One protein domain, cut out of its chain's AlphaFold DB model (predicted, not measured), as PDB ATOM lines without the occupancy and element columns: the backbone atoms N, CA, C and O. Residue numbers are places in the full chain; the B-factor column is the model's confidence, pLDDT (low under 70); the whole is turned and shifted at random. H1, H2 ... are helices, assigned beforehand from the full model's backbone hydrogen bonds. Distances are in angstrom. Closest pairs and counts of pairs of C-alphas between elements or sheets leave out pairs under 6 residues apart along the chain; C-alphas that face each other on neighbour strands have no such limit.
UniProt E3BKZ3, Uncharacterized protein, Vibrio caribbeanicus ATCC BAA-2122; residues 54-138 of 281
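Overview. This is residues 54 to 138 of the 281 residues of an uncharacterized protein of Vibrio caribbeanicus ATCC BAA-2122 (UniProt E3BKZ3). Two long helices, H2 and H5, run side by side the same way as one layer, and two shorter helices, H4 and H6, make a second layer that crosses it, H4 across H2 and H6 across H5. The short helices H1 and H3 sit near the two ends of H2, H1 near its first residues and H3 just past its last. The printed part has 85 residues with six named helices, H1 to H6 in chain order, and no named strand, an all-helix domain. It is compact, with a radius of gyration of the C-alphas of 12.5 A and spans of 39 by 27 by 19 A.

Along the chain. H2, the longest helix, holds residues 63 to 80 and measures 25.9 A, from C-alpha 63 at (245.985, 171.791, 249.733). H5, residues 105 to 120, measures 23.1 A. H4 is residues 94 to 102, 12.3 A, and H6 is residues 129 to 136, 10.5 A, ending with C-alpha 136 at (253.029, 192.431, 251.275). H3 is residues 82 to 88 and H1 residues 54 to 57.

Arrangement. H2, with residues 65 to 73, touches H4, the C-alphas of Ile 69 and Ala 100 closest at 5.0 A; at 71 degrees they are only just about perpendicular. H2 and H5 are close but not clearly touching, Val 72 and Tyr 108 having the closest C-alphas at 7.6 A, at a shallow tilt of 5 degrees, the same way. H5 touches H6, about perpendicular at 80 degrees, with C-alphas 111 and 136 closest at 4.2 A. H4 and H6 only just touch, with 3 pairs of C-alphas within 8 A, closest Phe 96 and Leu 129 at 7.1 A. H2 and H3 only just touch, only at the corner, C-alphas 77 and 84 closest at 6.2 A. H1 only just touches H4, C-alphas 56 and 94 closest at 6.0 A. Every O i to N i+4 pair is within hydrogen-bond range in H2, H4, H5 and H6, and 2 of 3 in H3; H1 is too short for such a pair.

Size, cuts and confidence. The C-alphas farthest apart, of Gln 61 and Glu 121, are 38.8 A apart. The printed part has no cut and no long link. Residues 123 to 127, between H5 and H6, have pLDDT under 70.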
ATOM      1  N   GLU A  54     235.941 176.657 240.920       84.69
ATOM      2  CA  GLU A  54     236.409 175.275 241.064       84.69
ATOM      3  C   GLU A  54     237.471 174.930 240.012       84.69
ATOM      4  O   GLU A  54     238.575 174.516 240.369       84.69
ATOM      5  N   GLN A  55     237.213 175.237 238.736       85.69
ATOM      6  CA  GLN A  55     238.175 175.030 237.649       85.69
ATOM      7  C   GLN A  55     239.479 175.830 237.839       85.69
ATOM      8  O   GLN A  55     240.569 175.369 237.494       85.69
ATOM      9  N   ASN A  56     239.403 177.051 238.376       85.94
ATOM     10  CA  ASN A  56     240.604 177.837 238.670       85.94
ATOM     11  C   ASN A  56     241.377 177.273 239.874       85.94
ATOM     12  O   ASN A  56     242.607 177.264 239.850       85.94
ATOM     13  N   LEU A  57     240.678 176.757 240.889       85.19
ATOM     14  CA  LEU A  57     241.272 176.110 242.062       85.19
ATOM     15  C   LEU A  57     241.935 174.772 241.728       85.19
ATOM     16  O   LEU A  57     242.905 174.404 242.385       85.19
ATOM     17  N   GLU A  58     241.450 174.041 240.723       84.94
ATOM     18  CA  GLU A  58     242.074 172.796 240.244       84.94
ATOM     19  C   GLU A  58     243.520 172.991 239.772       84.94
ATOM     20  O   GLU A  58     244.327 172.067 239.863       84.94
ATOM     21  N   ARG A  59     243.882 174.206 239.342       85.50
ATOM     22  CA  ARG A  59     245.255 174.543 238.930       85.50
ATOM     23  C   ARG A  59     246.258 174.488 240.082       85.50
ATOM     24  O   ARG A  59     247.450 174.331 239.836       85.50
ATOM     25  N   TYR A  60     245.790 174.605 241.321       85.62
ATOM     26  CA  TYR A  60     246.613 174.542 242.524       85.62
ATOM     27  C   TYR A  60     246.488 173.139 243.119       85.62
ATOM     28  O   TYR A  60     245.464 172.805 243.705       85.62
ATOM     29  N   GLN A  61     247.491 172.277 242.953       74.56
ATOM     30  CA  GLN A  61     247.409 170.902 243.469       74.56
ATOM     31  C   GLN A  61     247.614 170.837 244.990       74.56
ATOM     32  O   GLN A  61     247.067 169.959 245.662       74.56
ATOM     33  N   ASP A  62     248.325 171.814 245.554       84.56
ATOM     34  CA  ASP A  62     248.643 171.843 246.973       84.56
ATOM     35  C   ASP A  62     247.454 172.311 247.813       84.56
ATOM     36  O   ASP A  62     246.966 173.441 247.705       84.56
ATOM     37  N   LYS A  63     247.033 171.458 248.754       84.75
ATOM     38  CA  LYS A  63     245.985 171.791 249.733       84.75
ATOM     39  C   LYS A  63     246.322 173.055 250.534       84.75
ATOM     40  O   LYS A  63     245.419 173.805 250.897       84.75
ATOM     41  N   GLN A  64     247.609 173.300 250.784       86.44
ATOM     42  CA  GLN A  64     248.085 174.496 251.482       86.44
ATOM     43  C   GLN A  64     247.866 175.769 250.660       86.44
ATOM     44  O   GLN A  64     247.353 176.744 251.202       86.44
ATOM     45  N   GLN A  65     248.152 175.745 249.354       87.00
ATOM     46  CA  GLN A  65     247.916 176.891 248.471       87.00
ATOM     47  C   GLN A  65     246.425 177.226 248.386       87.00
ATOM     48  O   GLN A  65     246.047 178.389 248.511       87.00
ATOM     49  N   LYS A  66     245.555 176.212 248.263       88.25
ATOM     50  CA  LYS A  66     244.096 176.424 248.294       88.25
ATOM     51  C   LYS A  66     243.637 177.043 249.615       88.25
ATOM     52  O   LYS A  66     242.872 178.003 249.607       88.25
ATOM     53  N   ALA A  67     244.113 176.520 250.747       89.69
ATOM     54  CA  ALA A  67     243.778 177.058 252.065       89.69
ATOM     55  C   ALA A  67     244.242 178.514 252.222       89.69
ATOM     56  O   ALA A  67     243.484 179.350 252.706       89.69
ATOM     57  N   GLN A  68     245.445 178.829 251.743       91.00
ATOM     58  CA  GLN A  68     245.995 180.177 251.756       91.00
ATOM     59  C   GLN A  68     245.168 181.150 250.909       91.00
ATOM     60  O   GLN A  68     244.869 182.249 251.368       91.00
ATOM     61  N   ILE A  69     244.739 180.747 249.708       91.88
ATOM     62  CA  ILE A  69     243.844 181.555 248.864       91.88
ATOM     63  C   ILE A  69     242.587 181.946 249.643       91.88
ATOM     64  O   ILE A  69     242.244 183.129 249.714       91.88
ATOM     65  N   PHE A  70     241.927 180.973 250.275       91.19
ATOM     66  CA  PHE A  70     240.725 181.235 251.063       91.19
ATOM     67  C   PHE A  70     241.004 182.056 252.322       91.19
ATOM     68  O   PHE A  70     240.187 182.898 252.686       91.19
ATOM     69  N   GLN A  71     242.156 181.869 252.962       91.00
ATOM     70  CA  GLN A  71     242.552 182.650 254.127       91.00
ATOM     71  C   GLN A  71     242.743 184.131 253.773       91.00
ATOM     72  O   GLN A  71     242.186 185.000 254.445       91.00
ATOM     73  N   VAL A  72     243.470 184.433 252.691       90.88
ATOM     74  CA  VAL A  72     243.674 185.812 252.214       90.88
ATOM     75  C   VAL A  72     242.345 186.424 251.771       90.88
ATOM     76  O   VAL A  72     242.064 187.580 252.090       90.88
ATOM     77  N   TRP A  73     241.505 185.651 251.075       90.50
ATOM     78  CA  TRP A  73     240.173 186.089 250.656       90.50
ATOM     79  C   TRP A  73     239.289 186.448 251.852       90.50
ATOM     80  O   TRP A  73     238.733 187.544 251.904       90.50
ATOM     81  N   SER A  74     239.210 185.556 252.841       89.06
ATOM     82  CA  SER A  74     238.424 185.749 254.061       89.06
ATOM     83  C   SER A  74     238.906 186.964 254.852       89.06
ATOM     84  O   SER A  74     238.098 187.807 255.230       89.06
ATOM     85  N   MET A  75     240.224 187.113 255.024       89.12
ATOM     86  CA  MET A  75     240.836 188.262 255.695       89.12
ATOM     87  C   MET A  75     240.420 189.591 255.039       89.12
ATOM     88  O   MET A  75     240.006 190.526 255.723       89.12
ATOM     89  N   LEU A  76     240.487 189.681 253.706       87.44
ATOM     90  CA  LEU A  76     240.114 190.895 252.970       87.44
ATOM     91  C   LEU A  76     238.603 191.153 252.996       87.44
ATOM     92  O   LEU A  76     238.180 192.296 253.189       87.44
ATOM     93  N   MET A  77     237.792 190.101 252.866       85.81
ATOM     94  CA  MET A  77     236.337 190.177 253.007       85.81
ATOM     95  C   MET A  77     235.931 190.666 254.396       85.81
ATOM     96  O   MET A  77     235.080 191.544 254.518       85.81
ATOM     97  N   GLN A  78     236.562 190.159 255.453       84.25
ATOM     98  CA  GLN A  78     236.287 190.592 256.818       84.25
ATOM     99  C   GLN A  78     236.698 192.051 257.029       84.25
ATOM    100  O   GLN A  78     235.986 192.807 257.693       84.25
ATOM    101  N   ALA A  79     237.831 192.457 256.450       78.69
ATOM    102  CA  ALA A  79     238.372 193.795 256.643       78.69
ATOM    103  C   ALA A  79     237.603 194.901 255.935       78.69
ATOM    104  O   ALA A  79     237.432 195.995 256.477       78.69
ATOM    105  N   PHE A  80     237.155 194.623 254.715       79.06
ATOM    106  CA  PHE A  80     236.648 195.648 253.810       79.06
ATOM    107  C   PHE A  80     235.222 195.376 253.323       79.06
ATOM    108  O   PHE A  80     234.596 196.277 252.755       79.06
ATOM    109  N   GLY A  81     234.684 194.181 253.582       79.31
ATOM    110  CA  GLY A  81     233.290 193.811 253.353       79.31
ATOM    111  C   GLY A  81     232.795 194.186 251.962       79.31
ATOM    112  O   GLY A  81     233.409 193.858 250.949       79.31
ATOM    113  N   SER A  82     231.704 194.952 251.922       78.00
ATOM    114  CA  SER A  82     231.020 195.340 250.684       78.00
ATOM    115  C   SER A  82     231.891 196.118 249.694       78.00
ATOM    116  O   SER A  82     231.643 196.050 248.491       78.00
ATOM    117  N   LYS A  83     232.918 196.845 250.159       78.44
ATOM    118  CA  LYS A  83     233.847 197.542 249.256       78.44
ATOM    119  C   LYS A  83     234.717 196.552 248.493       78.44
ATOM    120  O   LYS A  83     234.950 196.753 247.309       78.44
ATOM    121  N   PHE A  84     235.177 195.490 249.149       82.38
ATOM    122  CA  PHE A  84     235.978 194.461 248.498       82.38
ATOM    123  C   PHE A  84     235.155 193.705 247.456       82.38
ATOM    124  O   PHE A  84     235.580 193.599 246.307       82.38
ATOM    125  N   THR A  85     233.927 193.319 247.818       83.94
ATOM    126  CA  THR A  85     232.971 192.682 246.906       83.94
ATOM    127  C   THR A  85     232.695 193.517 245.655       83.94
ATOM    128  O   THR A  85     232.608 192.973 244.560       83.94
ATOM    129  N   TYR A  86     232.600 194.845 245.779       83.38
ATOM    130  CA  TYR A  86     232.373 195.722 244.627       83.38
ATOM    131  C   TYR A  86     233.497 195.647 243.576       83.38
ATOM    132  O   TYR A  86     233.219 195.728 242.382       83.38
ATOM    133  N   PHE A  87     234.755 195.483 243.999       79.69
ATOM    134  CA  PHE A  87     235.908 195.458 243.087       79.69
ATOM    135  C   PHE A  87     236.310 194.052 242.634       79.69
ATOM    136  O   PHE A  87     236.780 193.894 241.509       79.69
ATOM    137  N   PHE A  88     236.159 193.053 243.503       82.19
ATOM    138  CA  PHE A  88     236.661 191.692 243.283       82.19
ATOM    139  C   PHE A  88     235.558 190.643 243.132       82.19
ATOM    140  O   PHE A  88     235.855 189.499 242.806       82.19
ATOM    141  N   GLY A  89     234.295 191.029 243.314       85.38
ATOM    142  CA  GLY A  89     233.159 190.116 243.290       85.38
ATOM    143  C   GLY A  89     232.991 189.334 244.593       85.38
ATOM    144  O   GLY A  89     233.681 189.558 245.589       85.38
ATOM    145  N   ASP A  90     232.024 188.420 244.584       85.44
ATOM    146  CA  ASP A  90     231.695 187.566 245.730       85.44
ATOM    147  C   ASP A  90     232.639 186.363 245.880       85.44
ATOM    148  O   ASP A  90     232.705 185.762 246.954       85.44
ATOM    149  N   GLU A  91     233.398 186.029 244.833       88.12
ATOM    150  CA  GLU A  91     234.302 184.880 244.792       88.12
ATOM    151  C   GLU A  91     235.676 185.259 244.212       88.12
ATOM    152  O   GLU A  91     235.753 186.158 243.371       88.12
ATOM    153  N   PRO A  92     236.766 184.585 244.630       88.19
ATOM    154  CA  PRO A  92     238.108 184.888 244.144       88.19
ATOM    155  C   PRO A  92     238.241 184.599 242.648       88.19
ATOM    156  O   PRO A  92     237.991 183.484 242.194       88.19
ATOM    157  N   ASP A  93     238.699 185.585 241.878       89.25
ATOM    158  CA  ASP A  93     239.031 185.403 240.465       89.25
ATOM    159  C   ASP A  93     240.418 184.757 240.281       89.25
ATOM    160  O   ASP A  93     241.212 184.623 241.216       89.25
ATOM    161  N   SER A  94     240.754 184.358 239.050       89.62
ATOM    162  CA  SER A  94     242.038 183.691 238.775       89.62
ATOM    163  C   SER A  94     243.256 184.564 239.103       89.62
ATOM    164  O   SER A  94     244.299 184.048 239.512       89.62
ATOM    165  N   ARG A  95     243.138 185.892 238.961       90.06
ATOM    166  CA  ARG A  95     244.215 186.841 239.277       90.06
ATOM    167  C   ARG A  95     244.425 186.944 240.781       90.06
ATOM    168  O   ARG A  95     245.570 186.934 241.231       90.06
ATOM    169  N   PHE A  96     243.343 186.996 241.551       91.31
ATOM    170  CA  PHE A  96     243.375 186.961 243.002       91.31
ATOM    171  C   PHE A  96     243.977 185.652 243.502       91.31
ATOM    172  O   PHE A  96     244.863 185.684 244.352       91.31
ATOM    173  N   MET A  97     243.551 184.509 242.956       92.38
ATOM    174  CA  MET A  97     244.110 183.208 243.333       92.38
ATOM    175  C   MET A  97     245.620 183.159 243.094       92.38
ATOM    176  O   MET A  97     246.369 182.745 243.976       92.38
ATOM    177  N   SER A  98     246.084 183.657 241.941       91.75
ATOM    178  CA  SER A  98     247.516 183.736 241.634       91.75
ATOM    179  C   SER A  98     248.265 184.640 242.606       91.75
ATOM    180  O   SER A  98     249.364 184.294 243.032       91.75
ATOM    181  N   PHE A  99     247.683 185.783 242.965       92.88
ATOM    182  CA  PHE A  99     248.254 186.686 243.957       92.88
ATOM    183  C   PHE A  99     248.358 186.003 245.326       92.88
ATOM    184  O   PHE A  99     249.446 185.928 245.893       92.88
ATOM    185  N   ALA A 100     247.256 185.457 245.833       92.38
ATOM    186  CA  ALA A 100     247.210 184.868 247.162       92.38
ATOM    187  C   ALA A 100     248.119 183.636 247.288       92.38
ATOM    188  O   ALA A 100     248.770 183.479 248.318       92.38
ATOM    189  N   ALA A 101     248.228 182.818 246.236       91.31
ATOM    190  CA  ALA A 101     249.146 181.679 246.190       91.31
ATOM    191  C   ALA A 101     250.629 182.088 246.109       91.31
ATOM    192  O   ALA A 101     251.491 181.326 246.533       91.31
ATOM    193  N   SER A 102     250.940 183.277 245.576       91.31
ATOM    194  CA  SER A 102     252.321 183.780 245.482       91.31
ATOM    195  C   SER A 102     252.863 184.363 246.792       91.31
ATOM    196  O   SER A 102     254.064 184.599 246.911       91.31
ATOM    197  N   LEU A 103     251.996 184.616 247.777       91.31
ATOM    198  CA  LEU A 103     252.408 185.207 249.045       91.31
ATOM    199  C   LEU A 103     253.226 184.206 249.869       91.31
ATOM    200  O   LEU A 103     252.821 183.067 250.083       91.31
ATOM    201  N   SER A 104     254.358 184.653 250.403       91.06
ATOM    202  CA  SER A 104     255.029 183.929 251.484       91.06
ATOM    203  C   SER A 104     254.267 184.110 252.799       91.06
ATOM    204  O   SER A 104     253.500 185.062 252.958       91.06
ATOM    205  N   HIS A 105     254.513 183.237 253.781       89.81
ATOM    206  CA  HIS A 105     253.925 183.365 255.123       89.81
ATOM    207  C   HIS A 105     254.209 184.732 255.759       89.81
ATOM    208  O   HIS A 105     253.310 185.384 256.293       89.81
ATOM    209  N   ASP A 106     255.448 185.212 255.640       90.12
ATOM    210  CA  ASP A 106     255.822 186.535 256.144       90.12
ATOM    211  C   ASP A 106     255.196 187.659 255.310       90.12
ATOM    212  O   ASP A 106     254.818 188.691 255.859       90.12
ATOM    213  N   GLY A 107     255.051 187.463 253.995       90.50
ATOM    214  CA  GLY A 107     254.349 188.395 253.112       90.50
ATOM    215  C   GLY A 107     252.875 188.548 253.478       90.50
ATOM    216  O   GLY A 107     252.375 189.669 253.523       90.50
ATOM    217  N   TYR A 108     252.199 187.451 253.823       91.88
ATOM    218  CA  TYR A 108     250.822 187.469 254.313       91.88
ATOM    219  C   TYR A 108     250.690 188.244 255.630       91.88
ATOM    220  O   TYR A 108     249.883 189.168 255.711       91.88
ATOM    221  N   LYS A 109     251.529 187.948 256.631       91.56
ATOM    222  CA  LYS A 109     251.515 188.670 257.917       91.56
ATOM    223  C   LYS A 109     251.804 190.162 257.756       91.56
ATOM    224  O   LYS A 109     251.189 190.994 258.419       91.56
ATOM    225  N   ARG A 110     252.741 190.521 256.871       92.31
ATOM    226  CA  ARG A 110     253.027 191.928 256.554       92.31
ATOM    227  C   ARG A 110     251.868 192.591 255.834       92.31
ATOM    228  O   ARG A 110     251.559 193.738 256.143       92.31
ATOM    229  N   LEU A 111     251.237 191.901 254.886       91.88
ATOM    230  CA  LEU A 111     250.055 192.406 254.198       91.88
ATOM    231  C   LEU A 111     248.948 192.710 255.203       91.88
ATOM    232  O   LEU A 111     248.428 193.820 255.208       91.88
ATOM    233  N   GLU A 112     248.641 191.747 256.067       90.31
ATOM    234  CA  GLU A 112     247.673 191.885 257.146       90.31
ATOM    235  C   GLU A 112     247.988 193.128 257.997       90.31
ATOM    236  O   GLU A 112     247.209 194.081 257.997       90.31
ATOM    237  N   ALA A 113     249.171 193.189 258.617       90.62
ATOM    238  CA  ALA A 113     249.586 194.303 259.476       90.62
ATOM    239  C   ALA A 113     249.568 195.673 258.768       90.62
ATOM    240  O   ALA A 113     249.104 196.663 259.331       90.62
ATOM    241  N   ASN A 114     250.001 195.749 257.508       90.12
ATOM    242  CA  ASN A 114     249.925 196.988 256.735       90.12
ATOM    243  C   ASN A 114     248.472 197.420 256.472       90.12
ATOM    244  O   ASN A 114     248.175 198.616 256.448       90.12
ATOM    245  N   LEU A 115     247.549 196.478 256.250       87.50
ATOM    246  CA  LEU A 115     246.131 196.797 256.068       87.50
ATOM    247  C   LEU A 115     245.514 197.344 257.359       87.50
ATOM    248  O   LEU A 115     244.734 198.293 257.290       87.50
ATOM    249  N   TYR A 116     245.906 196.820 258.519       84.38
ATOM    250  CA  TYR A 116     245.505 197.363 259.818       84.38
ATOM    251  C   TYR A 116     245.953 198.797 260.044       84.38
ATOM    252  O   TYR A 116     245.127 199.654 260.346       84.38
ATOM    253  N   GLU A 117     247.243 199.074 259.850       87.00
ATOM    254  CA  GLU A 117     247.793 200.419 260.034       87.00
ATOM    255  C   GLU A 117     247.050 201.432 259.151       87.00
ATOM    256  O   GLU A 117     246.701 202.530 259.584       87.00
ATOM    257  N   ARG A 118     246.717 201.037 257.916       85.00
ATOM    258  CA  ARG A 118     245.914 201.867 257.006       85.00
ATOM    259  C   ARG A 118     244.481 202.061 257.487       85.00
ATOM    260  O   ARG A 118     243.964 203.174 257.392       85.00
ATOM    261  N   LEU A 119     243.842 200.994 257.967       82.19
ATOM    262  CA  LEU A 119     242.492 201.054 258.520       82.19
ATOM    263  C   LEU A 119     242.431 201.986 259.734       82.19
ATOM    264  O   LEU A 119     241.414 202.655 259.923       82.19
ATOM    265  N   ASP A 120     243.463 202.020 260.572       80.81
ATOM    266  CA  ASP A 120     243.525 202.884 261.758       80.81
ATOM    267  C   ASP A 120     243.795 204.345 261.417       80.81
ATOM    268  O   ASP A 120     243.229 205.244 262.036       80.81
ATOM    269  N   GLU A 121     244.556 204.597 260.357       79.56
ATOM    270  CA  GLU A 121     244.807 205.945 259.846       79.56
ATOM    271  C   GLU A 121     243.663 206.507 258.990       79.56
ATOM    272  O   GLU A 121     243.808 207.573 258.391       79.56
ATOM    273  N   ASN A 122     242.526 205.802 258.914       72.00
ATOM    274  CA  ASN A 122     241.406 206.113 258.021       72.00
ATOM    275  C   ASN A 122     241.850 206.319 256.560       72.00
ATOM    276  O   ASN A 122     241.218 207.067 255.810       72.00
ATOM    277  N   GLN A 123     242.946 205.676 256.147       68.88
ATOM    278  CA  GLN A 123     243.424 205.778 254.779       68.88
ATOM    279  C   GLN A 123     242.537 204.959 253.850       68.88
ATOM    280  O   GLN A 123     242.024 203.895 254.201       68.88
ATOM    281  N   GLU A 124     242.390 205.453 252.625       64.81
ATOM    282  CA  GLU A 124     241.548 204.805 251.638       64.81
ATOM    283  C   GLU A 124     242.085 203.411 251.265       64.81
ATOM    284  O   GLU A 124     243.297 203.148 251.230       64.81
ATOM    285  N   TRP A 125     241.129 202.514 251.037       65.81
ATOM    286  CA  TRP A 125     241.273 201.156 250.517       65.81
ATOM    287  C   TRP A 125     242.352 201.057 249.421       65.81
ATOM    288  O   TRP A 125     242.331 201.885 248.511       65.81
ATOM    289  N   PRO A 126     243.288 200.080 249.451       62.25
ATOM    290  CA  PRO A 126     244.155 199.817 248.306       62.25
ATOM    291  C   PRO A 126     243.325 199.199 247.162       62.25
ATOM    292  O   PRO A 126     242.919 198.045 247.266       62.25
ATOM    293  N   PRO A 127     243.078 199.918 246.052       63.00
ATOM    294  CA  PRO A 127     242.049 199.534 245.087       63.00
ATOM    295  C   PRO A 127     242.469 198.434 244.105       63.00
ATOM    296  O   PRO A 127     241.719 198.122 243.186       63.00
ATOM    297  N   SER A 128     243.665 197.852 244.243       82.81
ATOM    298  CA  SER A 128     244.202 196.914 243.253       82.81
ATOM    299  C   SER A 128     245.078 195.818 243.858       82.81
ATOM    300  O   SER A 128     245.763 196.027 244.860       82.81
ATOM    301  N   LEU A 129     245.126 194.662 243.181       85.69
ATOM    302  CA  LEU A 129     246.037 193.555 243.515       85.69
ATOM    303  C   LEU A 129     247.502 194.002 243.531       85.69
ATOM    304  O   LEU A 129     248.267 193.582 244.391       85.69
ATOM    305  N   VAL A 130     247.882 194.905 242.621       87.25
ATOM    306  CA  VAL A 130     249.232 195.487 242.578       87.25
ATOM    307  C   VAL A 130     249.544 196.197 243.890       87.25
ATOM    308  O   VAL A 130     250.633 196.046 244.437       87.25
ATOM    309  N   ARG A 131     248.583 196.953 244.431       88.25
ATOM    310  CA  ARG A 131     248.782 197.638 245.702       88.25
ATOM    311  C   ARG A 131     248.852 196.657 246.871       88.25
ATOM    312  O   ARG A 131     249.667 196.875 247.757       88.25
ATOM    313  N   LEU A 132     248.061 195.582 246.862       89.00
ATOM    314  CA  LEU A 132     248.149 194.525 247.879       89.00
ATOM    315  C   LEU A 132     249.513 193.819 247.847       89.00
ATOM    316  O   LEU A 132     250.136 193.671 248.891       89.00
ATOM    317  N   SER A 133     250.031 193.484 246.665       90.25
ATOM    318  CA  SER A 133     251.393 192.950 246.515       90.25
ATOM    319  C   SER A 133     252.444 193.919 247.054       90.25
ATOM    320  O   SER A 133     253.256 193.533 247.887       90.25
ATOM    321  N   GLN A 134     252.361 195.206 246.709       89.81
ATOM    322  CA  GLN A 134     253.281 196.202 247.263       89.81
ATOM    323  C   GLN A 134     253.236 196.274 248.793       89.81
ATOM    324  O   GLN A 134     254.272 196.522 249.404       89.81
ATOM    325  N   LEU A 135     252.064 196.108 249.413       90.19
ATOM    326  CA  LEU A 135     251.930 196.101 250.873       90.19
ATOM    327  C   LEU A 135     252.513 194.824 251.494       90.19
ATOM    328  O   LEU A 135     253.140 194.909 252.543       90.19
ATOM    329  N   ALA A 136     252.377 193.669 250.840       91.06
ATOM    330  CA  ALA A 136     253.029 192.431 251.275       91.06
ATOM    331  C   ALA A 136     254.570 192.538 251.252       91.06
ATOM    332  O   ALA A 136     255.258 191.968 252.108       91.06
ATOM    333  N   ASP A 137     255.101 193.322 250.313       91.38
ATOM    334  CA  ASP A 137     256.539 193.534 250.106       91.38
ATOM    335  C   ASP A 137     257.087 194.793 250.802       91.38
ATOM    336  O   ASP A 137     258.265 195.127 250.660       91.38
ATOM    337  N   SER A 138     256.251 195.518 251.551       91.12
ATOM    338  CA  SER A 138     256.658 196.727 252.273       91.12
ATOM    339  C   SER A 138     256.749 196.477 253.781       91.12
ATOM    340  O   SER A 138     255.927 195.742 254.339       91.12
TER     341      SER A 138